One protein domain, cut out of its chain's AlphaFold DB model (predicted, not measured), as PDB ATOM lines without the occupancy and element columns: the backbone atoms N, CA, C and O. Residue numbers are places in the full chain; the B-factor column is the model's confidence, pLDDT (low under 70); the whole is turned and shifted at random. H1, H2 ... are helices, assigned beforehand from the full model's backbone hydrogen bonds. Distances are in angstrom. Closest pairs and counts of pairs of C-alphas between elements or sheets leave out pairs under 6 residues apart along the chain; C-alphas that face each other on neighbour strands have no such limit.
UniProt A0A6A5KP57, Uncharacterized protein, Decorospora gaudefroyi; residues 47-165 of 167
ATOM      1  N   PHE A  47      29.531  -5.840  50.129       82.44
ATOM      2  CA  PHE A  47      30.487  -4.818  50.574       82.44
ATOM      3  C   PHE A  47      31.847  -4.961  49.889       82.44
ATOM      4  O   PHE A  47      32.708  -4.086  49.997       82.44
ATOM      5  N   ARG A  48      32.069  -6.079  49.190       87.88
ATOM      6  CA  ARG A  48      33.276  -6.311  48.409       87.88
ATOM      7  C   ARG A  48      33.184  -5.512  47.129       87.88
ATOM      8  O   ARG A  48      32.415  -5.842  46.227       87.88
ATOM      9  N   ARG A  49      34.011  -4.479  47.035       88.50
ATOM     10  CA  ARG A  49      34.029  -3.568  45.895       88.50
ATOM     11  C   ARG A  49      34.227  -4.289  44.564       88.50
ATOM     12  O   ARG A  49      33.598  -3.918  43.582       88.50
ATOM     13  N   GLU A  50      35.006  -5.368  44.555       88.44
ATOM     14  CA  GLU A  50      35.222  -6.207  43.373       88.44
ATOM     15  C   GLU A  50      33.942  -6.859  42.848       88.44
ATOM     16  O   GLU A  50      33.877  -7.183  41.674       88.44
ATOM     17  N   ARG A  51      32.923  -7.052  43.689       88.44
ATOM     18  CA  ARG A  51      31.612  -7.582  43.285       88.44
ATOM     19  C   ARG A  51      30.597  -6.467  43.063       88.44
ATOM     20  O   ARG A  51      29.779  -6.553  42.152       88.44
ATOM     21  N   MET A  52      30.681  -5.400  43.857       91.44
ATOM     22  CA  MET A  52      29.794  -4.243  43.730       91.44
ATOM     23  C   MET A  52      29.907  -3.576  42.357       91.44
ATOM     24  O   MET A  52      28.885  -3.203  41.804       91.44
ATOM     25  N   ILE A  53      31.102  -3.483  41.763       95.19
ATOM     26  CA  ILE A  53      31.280  -2.860  40.436       95.19
ATOM     27  C   ILE A  53      30.481  -3.564  39.325       95.19
ATOM     28  O   ILE A  53      30.042  -2.904  38.394       95.19
ATOM     29  N   TYR A  54      30.216  -4.866  39.447       94.06
ATOM     30  CA  TYR A  54      29.379  -5.619  38.497       94.06
ATOM     31  C   TYR A  54      27.882  -5.529  38.826       94.06
ATOM     32  O   TYR A  54      27.055  -6.138  38.159       94.06
ATOM     33  N   THR A  55      27.523  -4.799  39.880       91.00
ATOM     34  CA  THR A  55      26.149  -4.624  40.339       91.00
ATOM     35  C   THR A  55      25.679  -3.213  39.970       91.00
ATOM     36  O   THR A  55      26.386  -2.254  40.271       91.00
ATOM     37  N   PRO A  56      24.496  -3.040  39.362       90.19
ATOM     38  CA  PRO A  56      24.002  -1.715  38.987       90.19
ATOM     39  C   PRO A  56      23.631  -0.850  40.206       90.19
ATOM     40  O   PRO A  56      23.363  -1.393  41.287       90.19
ATOM     41  N   PRO A  57      23.536   0.487  40.051       90.69
ATOM     42  CA  PRO A  57      23.302   1.397  41.176       90.69
ATOM     43  C   PRO A  57      22.052   1.123  42.016       90.69
ATOM     44  O   PRO A  57      22.116   1.235  43.239       90.69
ATOM     45  N   SER A  58      20.953   0.646  41.414       87.25
ATOM     46  CA  SER A  58      19.697   0.316  42.127       87.25
ATOM     47  C   SER A  58      19.850  -0.755  43.222       87.25
ATOM     48  O   SER A  58      18.955  -0.975  44.047       87.25
ATOM     49  N   ARG A  59      20.994  -1.441  43.229       86.69
ATOM     50  CA  ARG A  59      21.296  -2.612  44.046       86.69
ATOM     51  C   ARG A  59      22.479  -2.406  44.999       86.69
ATOM     52  O   ARG A  59      22.772  -3.318  45.773       86.69
ATOM     53  N   TRP A  60      23.159  -1.257  44.967       88.12
ATOM     54  CA  TRP A  60      24.229  -0.954  45.923       88.12
ATOM     55  C   TRP A  60      23.662  -0.635  47.310       88.12
ATOM     56  O   TRP A  60      22.588  -0.054  47.454       88.12
ATOM     57  N   GLY A  61      24.400  -1.007  48.358       82.31
ATOM     58  CA  GLY A  61      24.000  -0.736  49.738       82.31
ATOM     59  C   GLY A  61      22.760  -1.530  50.143       82.31
ATOM     60  O   GLY A  61      22.864  -2.724  50.409       82.31
ATOM     61  N   ASN A  62      21.601  -0.870  50.227       79.31
ATOM     62  CA  ASN A  62      20.329  -1.509  50.564       79.31
ATOM     63  C   ASN A  62      19.537  -1.799  49.275       79.31
ATOM     64  O   ASN A  62      18.948  -0.863  48.726       79.31
ATOM     65  N   PRO A  63      19.497  -3.052  48.780       79.38
ATOM     66  CA  PRO A  63      18.924  -3.355  47.474       79.38
ATOM     67  C   PRO A  63      17.421  -3.057  47.440       79.38
ATOM     68  O   PRO A  63      16.636  -3.674  48.168       79.38
ATOM     69  N   GLN A  64      17.015  -2.132  46.571       75.69
ATOM     70  CA  GLN A  64      15.603  -1.763  46.420       75.69
ATOM     71  C   GLN A  64      14.837  -2.779  45.556       75.69
ATOM     72  O   GLN A  64      13.634  -2.973  45.733       75.69
ATOM     73  N   GLU A  65      15.553  -3.499  44.689       79.00
ATOM     74  CA  GLU A  65      14.994  -4.381  43.663       79.00
ATOM     75  C   GLU A  65      15.471  -5.840  43.825       79.00
ATOM     76  O   GLU A  65      16.585  -6.124  44.291       79.00
ATOM     77  N   LYS A  66      14.612  -6.799  43.443       82.38
ATOM     78  CA  LYS A  66      15.016  -8.207  43.244       82.38
ATOM     79  C   LYS A  66      16.003  -8.280  42.073       82.38
ATOM     80  O   LYS A  66      15.982  -7.394  41.225       82.38
ATOM     81  N   PHE A  67      16.866  -9.301  42.006       82.88
ATOM     82  CA  PHE A  67      17.636  -9.443  40.765       82.88
ATOM     83  C   PHE A  67      16.701  -9.857  39.629       82.88
ATOM     84  O   PHE A  67      15.964 -10.827  39.782       82.88
ATOM     85  N   SER A  68      16.794  -9.140  38.520       83.69
ATOM     86  CA  SER A  68      16.189  -9.438  37.232       83.69
ATOM     87  C   SER A  68      17.276  -9.425  36.157       83.69
ATOM     88  O   SER A  68      18.396  -8.958  36.394       83.69
ATOM     89  N   TYR A  69      16.928  -9.896  34.964       85.12
ATOM     90  CA  TYR A  69      17.848  -9.984  33.832       85.12
ATOM     91  C   TYR A  69      18.625  -8.684  33.495       85.12
ATOM     92  O   TYR A  69      19.819  -8.776  33.202       85.12
ATOM     93  N   PRO A  70      18.046  -7.463  33.570       86.31
ATOM     94  CA  PRO A  70      18.796  -6.226  33.322       86.31
ATOM     95  C   PRO A  70      20.038  -6.041  34.207       86.31
ATOM     96  O   PRO A  70      20.977  -5.350  33.817       86.31
ATOM     97  N   HIS A  71      20.074  -6.654  35.391       88.56
ATOM     98  CA  HIS A  71      21.259  -6.602  36.243       88.56
ATOM     99  C   HIS A  71      22.397  -7.483  35.713       88.56
ATOM    100  O   HIS A  71      23.558  -7.089  35.813       88.56
ATOM    101  N   ASP A  72      22.074  -8.624  35.103       89.12
ATOM    102  CA  ASP A  72      23.064  -9.486  34.449       89.12
ATOM    103  C   ASP A  72      23.621  -8.811  33.188       89.12
ATOM    104  O   ASP A  72      24.815  -8.888  32.906       89.12
ATOM    105  N   VAL A  73      22.776  -8.065  32.468       89.94
ATOM    106  CA  VAL A  73      23.197  -7.220  31.339       89.94
ATOM    107  C   VAL A  73      24.188  -6.146  31.769       89.94
ATOM    108  O   VAL A  73      25.200  -5.935  31.102       89.94
ATOM    109  N   TYR A  74      23.927  -5.475  32.889       93.25
ATOM    110  CA  TYR A  74      24.861  -4.490  33.419       93.25
ATOM    111  C   TYR A  74      26.230  -5.124  33.710       93.25
ATOM    112  O   TYR A  74      27.261  -4.604  33.276       93.25
ATOM    113  N   ALA A  75      26.239  -6.286  34.374       94.25
ATOM    114  CA  ALA A  75      27.462  -7.040  34.650       94.25
ATOM    115  C   ALA A  75      28.193  -7.454  33.360       94.25
ATOM    116  O   ALA A  75      29.423  -7.372  33.296       94.25
ATOM    117  N   LEU A  76      27.451  -7.834  32.311       93.19
ATOM    118  CA  LEU A  76      28.005  -8.099  30.983       93.19
ATOM    119  C   LEU A  76      28.679  -6.851  30.393       93.19
ATOM    120  O   LEU A  76      29.766  -6.967  29.839       93.19
ATOM    121  N   GLY A  77      28.097  -5.659  30.548       95.56
ATOM    122  CA  GLY A  77      28.721  -4.402  30.119       95.56
ATOM    123  C   GLY A  77      30.088  -4.165  30.768       95.56
ATOM    124  O   GLY A  77      31.050  -3.814  30.084       95.56
ATOM    125  N   VAL A  78      30.207  -4.431  32.073       97.31
ATOM    126  CA  VAL A  78      31.490  -4.354  32.795       97.31
ATOM    127  C   VAL A  78      32.486  -5.389  32.266       97.31
ATOM    128  O   VAL A  78      33.633  -5.044  31.988       97.31
ATOM    129  N   LEU A  79      32.051  -6.634  32.053       96.06
ATOM    130  CA  LEU A  79      32.899  -7.688  31.482       96.06
ATOM    131  C   LEU A  79      33.396  -7.324  30.074       96.06
ATOM    132  O   LEU A  79      34.563  -7.536  29.749       96.06
ATOM    133  N   LEU A  80      32.534  -6.753  29.232       95.75
ATOM    134  CA  LEU A  80      32.905  -6.320  27.886       95.75
ATOM    135  C   LEU A  80      33.923  -5.167  27.910       95.75
ATOM    136  O   LEU A  80      34.776  -5.107  27.022       95.75
ATOM    137  N   LEU A  81      33.900  -4.284  28.917       97.94
ATOM    138  CA  LEU A  81      34.988  -3.317  29.123       97.94
ATOM    139  C   LEU A  81      36.310  -4.030  29.421       97.94
ATOM    140  O   LEU A  81      37.319  -3.736  28.782       97.94
ATOM    141  N   GLU A  82      36.314  -4.983  30.353       97.75
ATOM    142  CA  GLU A  82      37.527  -5.732  30.710       97.75
ATOM    143  C   GLU A  82      38.114  -6.484  29.514       97.75
ATOM    144  O   GLU A  82      39.328  -6.460  29.306       97.75
ATOM    145  N   LEU A  83      37.256  -7.084  28.684       95.81
ATOM    146  CA  LEU A  83      37.660  -7.735  27.440       95.81
ATOM    147  C   LEU A  83      38.210  -6.734  26.419       95.81
ATOM    148  O   LEU A  83      39.248  -6.994  25.819       95.81
ATOM    149  N   GLY A  84      37.559  -5.580  26.249       95.31
ATOM    150  CA  GLY A  84      37.974  -4.574  25.269       95.31
ATOM    151  C   GLY A  84      39.331  -3.936  25.577       95.31
ATOM    152  O   GLY A  84      40.100  -3.648  24.667       95.31
ATOM    153  N   TYR A  85      39.656  -3.756  26.859       96.31
ATOM    154  CA  TYR A  85      40.962  -3.246  27.297       96.31
ATOM    155  C   TYR A  85      41.967  -4.349  27.657       96.31
ATOM    156  O   TYR A  85      43.130  -4.043  27.938       96.31
ATOM    157  N   TRP A  86      41.523  -5.606  27.685       96.31
ATOM    158  CA  TRP A  86      42.275  -6.778  28.134       96.31
ATOM    159  C   TRP A  86      42.950  -6.593  29.506       96.31
ATOM    160  O   TRP A  86      44.116  -6.939  29.720       96.31
ATOM    161  N   LYS A  87      42.222  -5.975  30.439       95.62
ATOM    162  CA  LYS A  87      42.687  -5.589  31.780       95.62
ATOM    163  C   LYS A  87      41.542  -5.704  32.774       95.62
ATOM    164  O   LYS A  87      40.386  -5.537  32.397       95.62
ATOM    165  N   SER A  88      41.864  -5.920  34.051       96.25
ATOM    166  CA  SER A  88      40.843  -5.838  35.099       96.25
ATOM    167  C   SER A  88      40.286  -4.418  35.193       96.25
ATOM    168  O   SER A  88      41.009  -3.443  34.956       96.25
ATOM    169  N   ILE A  89      39.023  -4.275  35.593       96.88
ATOM    170  CA  ILE A  89      38.349  -2.971  35.609       96.88
ATOM    171  C   ILE A  89      39.069  -1.947  36.496       96.88
ATOM    172  O   ILE A  89      39.149  -0.761  36.174       96.88
ATOM    173  N   PHE A  90      39.695  -2.417  37.573       96.31
ATOM    174  CA  PHE A  90      40.471  -1.578  38.479       96.31
ATOM    175  C   PHE A  90      41.867  -1.213  37.964       96.31
ATOM    176  O   PHE A  90      42.475  -0.285  38.499       96.31
ATOM    177  N   ASP A  91      42.389  -1.930  36.970       96.62
ATOM    178  CA  ASP A  91      43.629  -1.558  36.281       96.62
ATOM    179  C   ASP A  91      43.353  -0.570  35.141       96.62
ATOM    180  O   ASP A  91      44.227   0.221  34.787       96.62
ATOM    181  N   ILE A  92      42.131  -0.578  34.594       95.69
ATOM    182  CA  ILE A  92      41.651   0.428  33.636       95.69
ATOM    183  C   ILE A  92      41.375   1.751  34.367       95.69
ATOM    184  O   ILE A  92      41.842   2.809  33.943       95.69
ATOM    185  N   LYS A  93      40.637   1.697  35.486       96.62
ATOM    186  CA  LYS A  93      40.314   2.854  36.335       96.62
ATOM    187  C   LYS A  93      40.474   2.508  37.812       96.62
ATOM    188  O   LYS A  93      39.566   1.998  38.465       96.62
ATOM    189  N   SER A  94      41.630   2.856  38.368       95.75
ATOM    190  CA  SER A  94      41.954   2.606  39.779       95.75
ATOM    191  C   SER A  94      41.063   3.376  40.760       95.75
ATOM    192  O   SER A  94      40.854   2.913  41.881       95.75
ATOM    193  N   GLU A  95      40.484   4.499  40.332       93.81
ATOM    194  CA  GLU A  95      39.528   5.315  41.095       93.81
ATOM    195  C   GLU A  95      38.292   4.514  41.530       93.81
ATOM    196  O   GLU A  95      37.790   4.705  42.640       93.81
ATOM    197  N   LEU A  96      37.876   3.519  40.733       94.81
ATOM    198  CA  LEU A  96      36.768   2.620  41.068       94.81
ATOM    199  C   LEU A  96      37.009   1.840  42.365       94.81
ATOM    200  O   LEU A  96      36.049   1.381  42.975       94.81
ATOM    201  N   ARG A  97      38.263   1.713  42.830       93.69
ATOM    202  CA  ARG A  97      38.595   1.080  44.118       93.69
ATOM    203  C   ARG A  97      38.144   1.893  45.323       93.69
ATOM    204  O   ARG A  97      38.054   1.313  46.399       93.69
ATOM    205  N   ASN A  98      37.880   3.190  45.182       93.50
ATOM    206  CA  ASN A  98      37.493   4.076  46.286       93.50
ATOM    207  C   ASN A  98      36.335   5.012  45.925       93.50
ATOM    208  O   ASN A  98      36.118   5.999  46.623       93.50
ATOM    209  N   VAL A  99      35.594   4.696  44.862       93.50
ATOM    210  CA  VAL A  99      34.446   5.486  44.423       93.50
ATOM    211  C   VAL A  99      33.414   5.620  45.557       93.50
ATOM    212  O   VAL A  99      33.124   4.624  46.240       93.50
ATOM    213  N   PRO A 100      32.910   6.837  45.824       90.56
ATOM    214  CA  PRO A 100      32.066   7.098  46.987       90.56
ATOM    215  C   PRO A 100      30.617   6.639  46.789       90.56
ATOM    216  O   PRO A 100      29.946   6.345  47.778       90.56
ATOM    217  N   SER A 101      30.142   6.547  45.544       92.81
ATOM    218  CA  SER A 101      28.761   6.196  45.204       92.81
ATOM    219  C   SER A 101      28.681   5.234  44.015       92.81
ATOM    220  O   SER A 101      29.653   5.028  43.283       92.81
ATOM    221  N   ALA A 102      27.518   4.604  43.852       91.75
ATOM    222  CA  ALA A 102      27.265   3.674  42.758       91.75
ATOM    223  C   ALA A 102      27.074   4.407  41.430       91.75
ATOM    224  O   ALA A 102      27.502   3.942  40.378       91.75
ATOM    225  N   GLU A 103      26.447   5.574  41.509       93.81
ATOM    226  CA  GLU A 103      26.177   6.480  40.407       93.81
ATOM    227  C   GLU A 103      27.493   6.975  39.806       93.81
ATOM    228  O   GLU A 103      27.703   6.841  38.606       93.81
ATOM    229  N   GLU A 104      28.440   7.410  40.643       95.44
ATOM    230  CA  GLU A 104      29.772   7.797  40.167       95.44
ATOM    231  C   GLU A 104      30.534   6.615  39.561       95.44
ATOM    232  O   GLU A 104      31.259   6.780  38.581       95.44
ATOM    233  N   ALA A 105      30.360   5.404  40.102       95.94
ATOM    234  CA  ALA A 105      30.968   4.212  39.516       95.94
ATOM    235  C   ALA A 105      30.405   3.948  38.115       95.94
ATOM    236  O   ALA A 105      31.167   3.716  37.176       95.94
ATOM    237  N   GLN A 106      29.082   4.031  37.961       96.19
ATOM    238  CA  GLN A 106      28.413   3.883  36.674       96.19
ATOM    239  C   GLN A 106      28.842   4.976  35.689       96.19
ATOM    240  O   GLN A 106      29.145   4.653  34.543       96.19
ATOM    241  N   ASP A 107      28.940   6.232  36.123       96.56
ATOM    242  CA  ASP A 107      29.392   7.344  35.283       96.56
ATOM    243  C   ASP A 107      30.818   7.121  34.767       96.56
ATOM    244  O   ASP A 107      31.091   7.316  33.580       96.56
ATOM    245  N   VAL A 108      31.724   6.637  35.624       97.19
ATOM    246  CA  VAL A 108      33.086   6.267  35.216       97.19
ATOM    247  C   VAL A 108      33.056   5.142  34.176       97.19
ATOM    248  O   VAL A 108      33.742   5.243  33.157       97.19
ATOM    249  N   LEU A 109      32.248   4.099  34.376       97.62
ATOM    250  CA  LEU A 109      32.127   2.985  33.427       97.62
ATOM    251  C   LEU A 109      31.541   3.435  32.077       97.62
ATOM    252  O   LEU A 109      32.064   3.072  31.025       97.62
ATOM    253  N   ILE A 110      30.510   4.281  32.086       97.25
ATOM    254  CA  ILE A 110      29.925   4.865  30.871       97.25
ATOM    255  C   ILE A 110      30.934   5.791  30.176       97.25
ATOM    256  O   ILE A 110      31.015   5.828  28.948       97.25
ATOM    257  N   SER A 111      31.752   6.529  30.932       97.50
ATOM    258  CA  SER A 111      32.810   7.356  30.343       97.50
ATOM    259  C   SER A 111      33.854   6.513  29.602       97.50
ATOM    260  O   SER A 111      34.333   6.927  28.547       97.50
ATOM    261  N   LEU A 112      34.157   5.305  30.096       97.38
ATOM    262  CA  LEU A 112      35.046   4.360  29.417       97.38
ATOM    263  C   LEU A 112      34.441   3.821  28.123       97.38
ATOM    264  O   LEU A 112      35.181   3.633  27.158       97.38
ATOM    265  N   SER A 113      33.126   3.570  28.095       96.88
ATOM    266  CA  SER A 113      32.450   3.085  26.888       96.88
ATOM    267  C   SER A 113      32.320   4.168  25.818       96.88
ATOM    268  O   SER A 113      32.381   3.865  24.633       96.88
ATOM    269  N   ARG A 114      32.173   5.434  26.224       96.31
ATOM    270  CA  ARG A 114      32.096   6.596  25.320       96.31
ATOM    271  C   ARG A 114      33.460   7.132  24.877       96.31
ATOM    272  O   ARG A 114      33.515   7.951  23.963       96.31
ATOM    273  N   GLY A 115      34.540   6.732  25.546       93.00
ATOM    274  CA  GLY A 115      35.894   7.189  25.246       93.00
ATOM    275  C   GLY A 115      36.400   6.701  23.886       93.00
ATOM    276  O   GLY A 115      36.053   5.611  23.431       93.00
ATOM    277  N   GLU A 116      37.270   7.494  23.255       91.31
ATOM    278  CA  GLU A 116      37.864   7.141  21.958       91.31
ATOM    279  C   GLU A 116      38.738   5.881  22.038       91.31
ATOM    280  O   GLU A 116      38.786   5.124  21.074       91.31
ATOM    281  N   ASP A 117      39.363   5.613  23.190       95.12
ATOM    282  CA  ASP A 117      40.257   4.466  23.385       95.12
ATOM    283  C   ASP A 117      39.560   3.132  23.078       95.12
ATOM    284  O   ASP A 117      40.060   2.336  22.282       95.12
ATOM    285  N   LEU A 118      38.376   2.888  23.655       96.00
ATOM    286  CA  LEU A 118      37.652   1.634  23.435       96.00
ATOM    287  C   LEU A 118      37.218   1.488  21.974       96.00
ATOM    288  O   LEU A 118      37.370   0.416  21.388       96.00
ATOM    289  N   ALA A 119      36.695   2.561  21.379       95.69
ATOM    290  CA  ALA A 119      36.266   2.556  19.985       95.69
ATOM    291  C   ALA A 119      37.447   2.371  19.018       95.69
ATOM    292  O   ALA A 119      37.292   1.724  17.986       95.69
ATOM    293  N   HIS A 120      38.626   2.895  19.354       94.12
ATOM    294  CA  HIS A 120      39.846   2.703  18.578       94.12
ATOM    295  C   HIS A 120      40.355   1.256  18.659       94.12
ATOM    296  O   HIS A 120      40.827   0.718  17.660       94.12
ATOM    297  N   ILE A 121      40.257   0.616  19.830       93.69
ATOM    298  CA  ILE A 121      40.739  -0.758  20.040       93.69
ATOM    299  C   ILE A 121      39.761  -1.794  19.462       93.69
ATOM    300  O   ILE A 121      40.187  -2.728  18.789       93.69
ATOM    301  N   MET A 122      38.458  -1.632  19.715       93.56
ATOM    302  CA  MET A 122      37.432  -2.656  19.449       93.56
ATOM    303  C   MET A 122      36.412  -2.266  18.369       93.56
ATOM    304  O   MET A 122      35.607  -3.095  17.946       93.56
ATOM    305  N   GLY A 123      36.414  -1.009  17.923       92.88
ATOM    306  CA  GLY A 123      35.425  -0.457  17.001       92.88
ATOM    307  C   GLY A 123      34.248   0.234  17.701       92.88
ATOM    308  O   GLY A 123      33.852  -0.098  18.820       92.88
ATOM    309  N   SER A 124      33.639   1.196  17.005       93.56
ATOM    310  CA  SER A 124      32.526   2.007  17.524       93.56
ATOM    311  C   SER A 124      31.272   1.190  17.841       93.56
ATOM    312  O   SER A 124      30.583   1.476  18.816       93.56
ATOM    313  N   ALA A 125      30.989   0.149  17.054       91.88
ATOM    314  CA  ALA A 125      29.854  -0.739  17.297       91.88
ATOM    315  C   ALA A 125      29.994  -1.490  18.630       91.88
ATOM    316  O   ALA A 125      29.029  -1.571  19.385       91.88
ATOM    317  N   TYR A 126      31.197  -1.982  18.949       94.00
ATOM    318  CA  TYR A 126      31.470  -2.635  20.230       94.00
ATOM    319  C   TYR A 126      31.283  -1.652  21.388       94.00
ATOM    320  O   TYR A 126      30.524  -1.924  22.315       94.00
ATOM    321  N   ALA A 127      31.914  -0.477  21.297       95.69
ATOM    322  CA  ALA A 127      31.818   0.570  22.312       95.69
ATOM    323  C   ALA A 127      30.359   0.984  22.594       95.69
ATOM    324  O   ALA A 127      29.957   1.120  23.751       95.69
ATOM    325  N   HIS A 128      29.539   1.088  21.545       93.50
ATOM    326  CA  HIS A 128      28.120   1.411  21.671       93.50
ATOM    327  C   HIS A 128      27.307   0.308  22.371       93.50
ATOM    328  O   HIS A 128      26.463   0.608  23.214       93.50
ATOM    329  N   ILE A 129      27.573  -0.970  22.080       92.12
ATOM    330  CA  ILE A 129      26.923  -2.093  22.779       92.12
ATOM    331  C   ILE A 129      27.265  -2.090  24.271       92.12
ATOM    332  O   ILE A 129      26.382  -2.301  25.105       92.12
ATOM    333  N   VAL A 130      28.523  -1.811  24.619       95.31
ATOM    334  CA  VAL A 130      28.947  -1.683  26.020       95.31
ATOM    335  C   VAL A 130      28.169  -0.572  26.727       95.31
ATOM    336  O   VAL A 130      27.654  -0.786  27.824       95.31
ATOM    337  N   GLU A 131      28.022   0.590  26.087       94.94
ATOM    338  CA  GLU A 131      27.231   1.701  26.625       94.94
ATOM    339  C   GLU A 131      25.764   1.309  26.868       94.94
ATOM    340  O   GLU A 131      25.217   1.598  27.934       94.94
ATOM    341  N   ILE A 132      25.132   0.620  25.912       91.19
ATOM    342  CA  ILE A 132      23.752   0.125  26.047       91.19
ATOM    343  C   ILE A 132      23.626  -0.789  27.274       91.19
ATOM    344  O   ILE A 132      22.715  -0.614  28.086       91.19
ATOM    345  N   CYS A 133      24.566  -1.722  27.451       92.12
ATOM    346  CA  CYS A 133      24.557  -2.645  28.586       92.12
ATOM    347  C   CYS A 133      24.682  -1.909  29.932       92.12
ATOM    348  O   CYS A 133      23.976  -2.233  30.885       92.12
ATOM    349  N   LEU A 134      25.550  -0.893  30.014       94.44
ATOM    350  CA  LEU A 134      25.816  -0.148  31.250       94.44
ATOM    351  C   LEU A 134      24.718   0.857  31.612       94.44
ATOM    352  O   LEU A 134      24.506   1.137  32.791       94.44
ATOM    353  N   THR A 135      24.030   1.418  30.621       90.56
ATOM    354  CA  THR A 135      22.931   2.375  30.836       90.56
ATOM    355  C   THR A 135      21.597   1.677  31.090       90.56
ATOM    356  O   THR A 135      20.673   2.285  31.633       90.56
ATOM    357  N   GLY A 136      21.475   0.405  30.696       79.56
ATOM    358  CA  GLY A 136      20.198  -0.306  30.680       79.56
ATOM    359  C   GLY A 136      19.204   0.299  29.685       79.56
ATOM    360  O   GLY A 136      18.005   0.014  29.764       79.56
ATOM    361  N   GLN A 137      19.681   1.147  28.766       68.81
ATOM    362  CA  GLN A 137      18.879   1.687  27.681       68.81
ATOM    363  C   GLN A 137      18.360   0.492  26.866       68.81
ATOM    364  O   GLN A 137      19.102  -0.446  26.596       68.81
ATOM    365  N   ASN A 138      17.057   0.472  26.581       61.03
ATOM    366  CA  ASN A 138      16.316  -0.641  25.962       61.03
ATOM    367  C   ASN A 138      16.014  -1.860  26.861       61.03
ATOM    368  O   ASN A 138      15.101  -2.611  26.550       61.03
ATOM    369  N   CYS A 139      16.650  -2.046  28.025       60.75
ATOM    370  CA  CYS A 139      16.399  -3.235  28.865       60.75
ATOM    371  C   CYS A 139      15.048  -3.228  29.605       60.75
ATOM    372  O   CYS A 139      14.599  -4.277  30.059       60.75
ATOM    373  N   ARG A 140      14.429  -2.054  29.795       57.66
ATOM    374  CA  ARG A 140      13.157  -1.917  30.535       57.66
ATOM    375  C   ARG A 140      11.920  -2.057  29.649       57.66
ATOM    376  O   ARG A 140      10.889  -2.506  30.138       57.66
ATOM    377  N   ASP A 141      12.043  -1.686  28.375       55.59
ATOM    378  CA  ASP A 141      10.928  -1.638  27.422       55.59
ATOM    379  C   ASP A 141      10.989  -2.766  26.378       55.59
ATOM    380  O   ASP A 141       9.983  -3.067  25.735       55.59
ATOM    381  N   GLU A 142      12.147  -3.417  26.215       58.69
ATOM    382  CA  GLU A 142      12.309  -4.549  25.308       58.69
ATOM    383  C   GLU A 142      12.228  -5.888  26.040       58.69
ATOM    384  O   GLU A 142      12.712  -6.072  27.155       58.69
ATOM    385  N   THR A 143      11.634  -6.871  25.369       65.44
ATOM    386  CA  THR A 143      11.673  -8.254  25.847       65.44
ATOM    387  C   THR A 143      13.116  -8.774  25.796       65.44
ATOM    388  O   THR A 143      13.855  -8.454  24.867       65.44
ATOM    389  N   LEU A 144      13.518  -9.626  26.747       66.38
ATOM    390  CA  LEU A 144      14.824 -10.311  26.759       66.38
ATOM    391  C   LEU A 144      15.291 -10.797  25.357       66.38
ATOM    392  O   LEU A 144      16.440 -10.543  24.995       66.38
ATOM    393  N   PRO A 145      14.428 -11.406  24.513       66.38
ATOM    394  CA  PRO A 145      14.795 -11.802  23.151       66.38
ATOM    395  C   PRO A 145      15.182 -10.655  22.203       66.38
ATOM    396  O   PRO A 145      15.972 -10.869  21.286       66.38
ATOM    397  N   GLN A 146      14.615  -9.456  22.359       68.56
ATOM    398  CA  GLN A 146      14.971  -8.290  21.537       68.56
ATOM    399  C   GLN A 146      16.355  -7.768  21.897       68.56
ATOM    400  O   GLN A 146      17.188  -7.608  21.004       68.56
ATOM    401  N   PHE A 147      16.628  -7.631  23.192       71.25
ATOM    402  CA  PHE A 147      17.952  -7.260  23.670       71.25
ATOM    403  C   PHE A 147      19.009  -8.288  23.237       71.25
ATOM    404  O   PHE A 147      20.070  -7.917  22.734       71.25
ATOM    405  N   GLN A 148      18.703  -9.586  23.376       71.88
ATOM    406  CA  GLN A 148      19.583 -10.665  22.921       71.88
ATOM    407  C   GLN A 148      19.929 -10.514  21.441       71.88
ATOM    408  O   GLN A 148      21.107 -10.551  21.112       71.88
ATOM    409  N   ARG A 149      18.951 -10.268  20.560       74.06
ATOM    410  CA  ARG A 149      19.234 -10.009  19.138       74.06
ATOM    411  C   ARG A 149      20.095  -8.768  18.942       74.06
ATOM    412  O   ARG A 149      21.060  -8.804  18.191       74.06
ATOM    413  N   GLN A 150      19.789  -7.659  19.616       75.94
ATOM    414  CA  GLN A 150      20.549  -6.425  19.421       75.94
ATOM    415  C   GLN A 150      22.027  -6.600  19.798       75.94
ATOM    416  O   GLN A 150      22.906  -6.190  19.036       75.94
ATOM    417  N   VAL A 151      22.304  -7.221  20.945       78.88
ATOM    418  CA  VAL A 151      23.669  -7.417  21.445       78.88
ATOM    419  C   VAL A 151      24.367  -8.572  20.736       78.88
ATOM    420  O   VAL A 151      25.432  -8.366  20.155       78.88
ATOM    421  N   LEU A 152      23.774  -9.767  20.733       80.12
ATOM    422  CA  LEU A 152      24.409 -10.968  20.187       80.12
ATOM    423  C   LEU A 152      24.562 -10.884  18.673       80.12
ATOM    424  O   LEU A 152      25.673 -11.082  18.195       80.12
ATOM    425  N   ASP A 153      23.530 -10.485  17.919       82.31
ATOM    426  CA  ASP A 153      23.648 -10.413  16.455       82.31
ATOM    427  C   ASP A 153      24.704  -9.379  16.042       82.31
ATOM    428  O   ASP A 153      25.322  -9.495  14.984       82.31
ATOM    429  N   THR A 154      24.889  -8.312  16.827       83.25
ATOM    430  CA  THR A 154      25.933  -7.313  16.558       83.25
ATOM    431  C   THR A 154      27.315  -7.888  16.843       83.25
ATOM    432  O   THR A 154      28.199  -7.773  15.996       83.25
ATOM    433  N   LEU A 155      27.504  -8.544  17.991       83.31
ATOM    434  CA  LEU A 155      28.774  -9.183  18.341       83.31
ATOM    435  C   LEU A 155      29.140 -10.309  17.362       83.31
ATOM    436  O   LEU A 155      30.286 -10.380  16.926       83.31
ATOM    437  N   GLU A 156      28.174 -11.129  16.941       85.75
ATOM    438  CA  GLU A 156      28.365 -12.167  15.923       85.75
ATOM    439  C   GLU A 156      28.775 -11.571  14.576       85.75
ATOM    440  O   GLU A 156      29.722 -12.047  13.952       85.75
ATOM    441  N   ARG A 157      28.115 -10.488  14.140       84.31
ATOM    442  CA  ARG A 157      28.495  -9.776  12.912       84.31
ATOM    443  C   ARG A 157      29.914  -9.220  12.992       84.31
ATOM    444  O   ARG A 157      30.661  -9.333  12.023       84.31
ATOM    445  N   LEU A 158      30.299  -8.641  14.129       84.12
ATOM    446  CA  LEU A 158      31.661  -8.149  14.338       84.12
ATOM    447  C   LEU A 158      32.683  -9.291  14.289       84.12
ATOM    448  O   LEU A 158      33.694  -9.167  13.600       84.12
ATOM    449  N   ALA A 159      32.399 -10.418  14.942       81.75
ATOM    450  CA  ALA A 159      33.266 -11.592  14.926       81.75
ATOM    451  C   ALA A 159      33.406 -12.199  13.518       81.75
ATOM    452  O   ALA A 159      34.514 -12.528  13.091       81.75
ATOM    453  N   ALA A 160      32.305 -12.299  12.769       80.62
ATOM    454  CA  ALA A 160      32.313 -12.802  11.398       80.62
ATOM    455  C   ALA A 160      33.149 -11.915  10.464       80.62
ATOM    456  O   ALA A 160      33.899 -12.432   9.638       80.62
ATOM    457  N   ASN A 161      33.076 -10.590  10.631       72.75
ATOM    458  CA  ASN A 161      33.871  -9.654   9.837       72.75
ATOM    459  C   ASN A 161      35.378  -9.815  10.093       72.75
ATOM    460  O   ASN A 161      36.159  -9.756   9.146       72.75
ATOM    461  N   ILE A 162      35.785 -10.075  11.342       66.69
ATOM    462  CA  ILE A 162      37.191 -10.342  11.686       66.69
ATOM    463  C   ILE A 162      37.678 -11.618  10.984       66.69
ATOM    464  O   ILE A 162      38.732 -11.600  10.356       66.69
ATOM    465  N   ALA A 163      36.877 -12.689  10.994       60.47
ATOM    466  CA  ALA A 163      37.232 -13.959  10.353       60.47
ATOM    467  C   ALA A 163      37.376 -13.866   8.819       60.47
ATOM    468  O   ALA A 163      38.066 -14.680   8.210       60.47
ATOM    469  N   THR A 164      36.730 -12.888   8.178       56.09
ATOM    470  CA  THR A 164      36.833 -12.674   6.723       56.09
ATOM    471  C   THR A 164      38.006 -11.792   6.292       56.09
ATOM    472  O   THR A 164      38.290 -11.725   5.098       56.09
ATOM    473  N   CYS A 165      38.684 -11.114   7.225       50.38
ATOM    474  CA  CYS A 165      39.798 -10.208   6.926       50.38
ATOM    475  C   CYS A 165      41.187 -10.875   6.956       50.38
ATOM    476  O   CYS A 165      42.162 -10.217   6.605       50.38
TER     477      CYS A 165
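Overview. This is residues 47 to 165 of the 167 residues of an uncharacterized protein of Decorospora gaudefroyi (UniProt A0A6A5KP57). Two helices, H5 and H7, lie side by side and run opposite ways, and H2 packs on them slantwise, mainly on H7, while H6 makes the corner between H5 and H7. The long H8 folds back beside H7 with few contacts, and residues 159 to 165 stick out; the short H3 packs beside residues 78 to 85 of H2, H4 follows H3 at a corner, and H1 lies near H4. The printed part has 119 residues with eight named helices, H1 to H8 in chain order, and no named strand: all helix. It is compact, with a radius of gyration of the C-alphas of 14.5 A and spans of 47 by 33 by 18 A.

Along the chain. Find C-alpha 49 at (34.029, -3.568, 45.895), where H1, residues 49 to 52, begins. Pass residues 53 to 68 and find C-alpha 69 at (17.848, -9.984, 33.832); from there H2, residues 69 to 85, runs 24.9 A. Next come H3, residues 89 to 92, and H4, residues 94 to 97. H5, residues 102 to 114, is 18.3 A long; H6 is residues 116 to 122; H7, residues 124 to 135, is 16.4 A long. H8, residues 144 to 164, runs 29.9 A to C-alpha 164 at (36.833, -12.674, 6.723).

Arrangement. Begin with the hub, H2 and H7, each touching four helices. They touch at a steep tilt of 39 degrees, opposite ways, with the C-alphas of Gly 77 and Cys 133 closest at 4.8 A. H7 touches H5 at a shallow tilt of 12 degrees, opposite ways; Ser 113 and Ala 127 have the closest C-alphas, 5.3 A. H6 and H7 touch only at the corner, with Ala 119 and Ala 127 closest at 5.4 A between C-alphas. H2, with residues 81 to 85 alone, touches H6 about perpendicular, at 89 degrees; the closest C-alphas, of Gly 84 and Met 122, are 6.2 A apart. H7 and H8, a helical hairpin, only just touch, with 3 pairs of C-alphas within 8 A, the closest those of Ile 129 and Val 151 at 6.4 A. H2 touches H3 with residues 78 to 85 alone, closest at the C-alphas of Glu 82 and Ile 89, 5.7 A. H1 and H4 are close but not clearly touching: the C-alphas of Arg 49 and Arg 97, the closest, are 6.8 A apart. H5 and H8 are apart. Each O i to N i+4 pair is within hydrogen-bond range in H2, H5, H6 and H7, and 16 of 17 are in H8; H1, H3 and H4 are too short for such a pair.

Size, cuts and confidence. The two farthest C-alphas, of Asn 62 and Cys 165, are 48.6 A apart. The printed part has no cut; the link from H1 to H2, 16 residues, is long. Look for low confidence, pLDDT under 70, at residues 137 to 146 and 162 to 165.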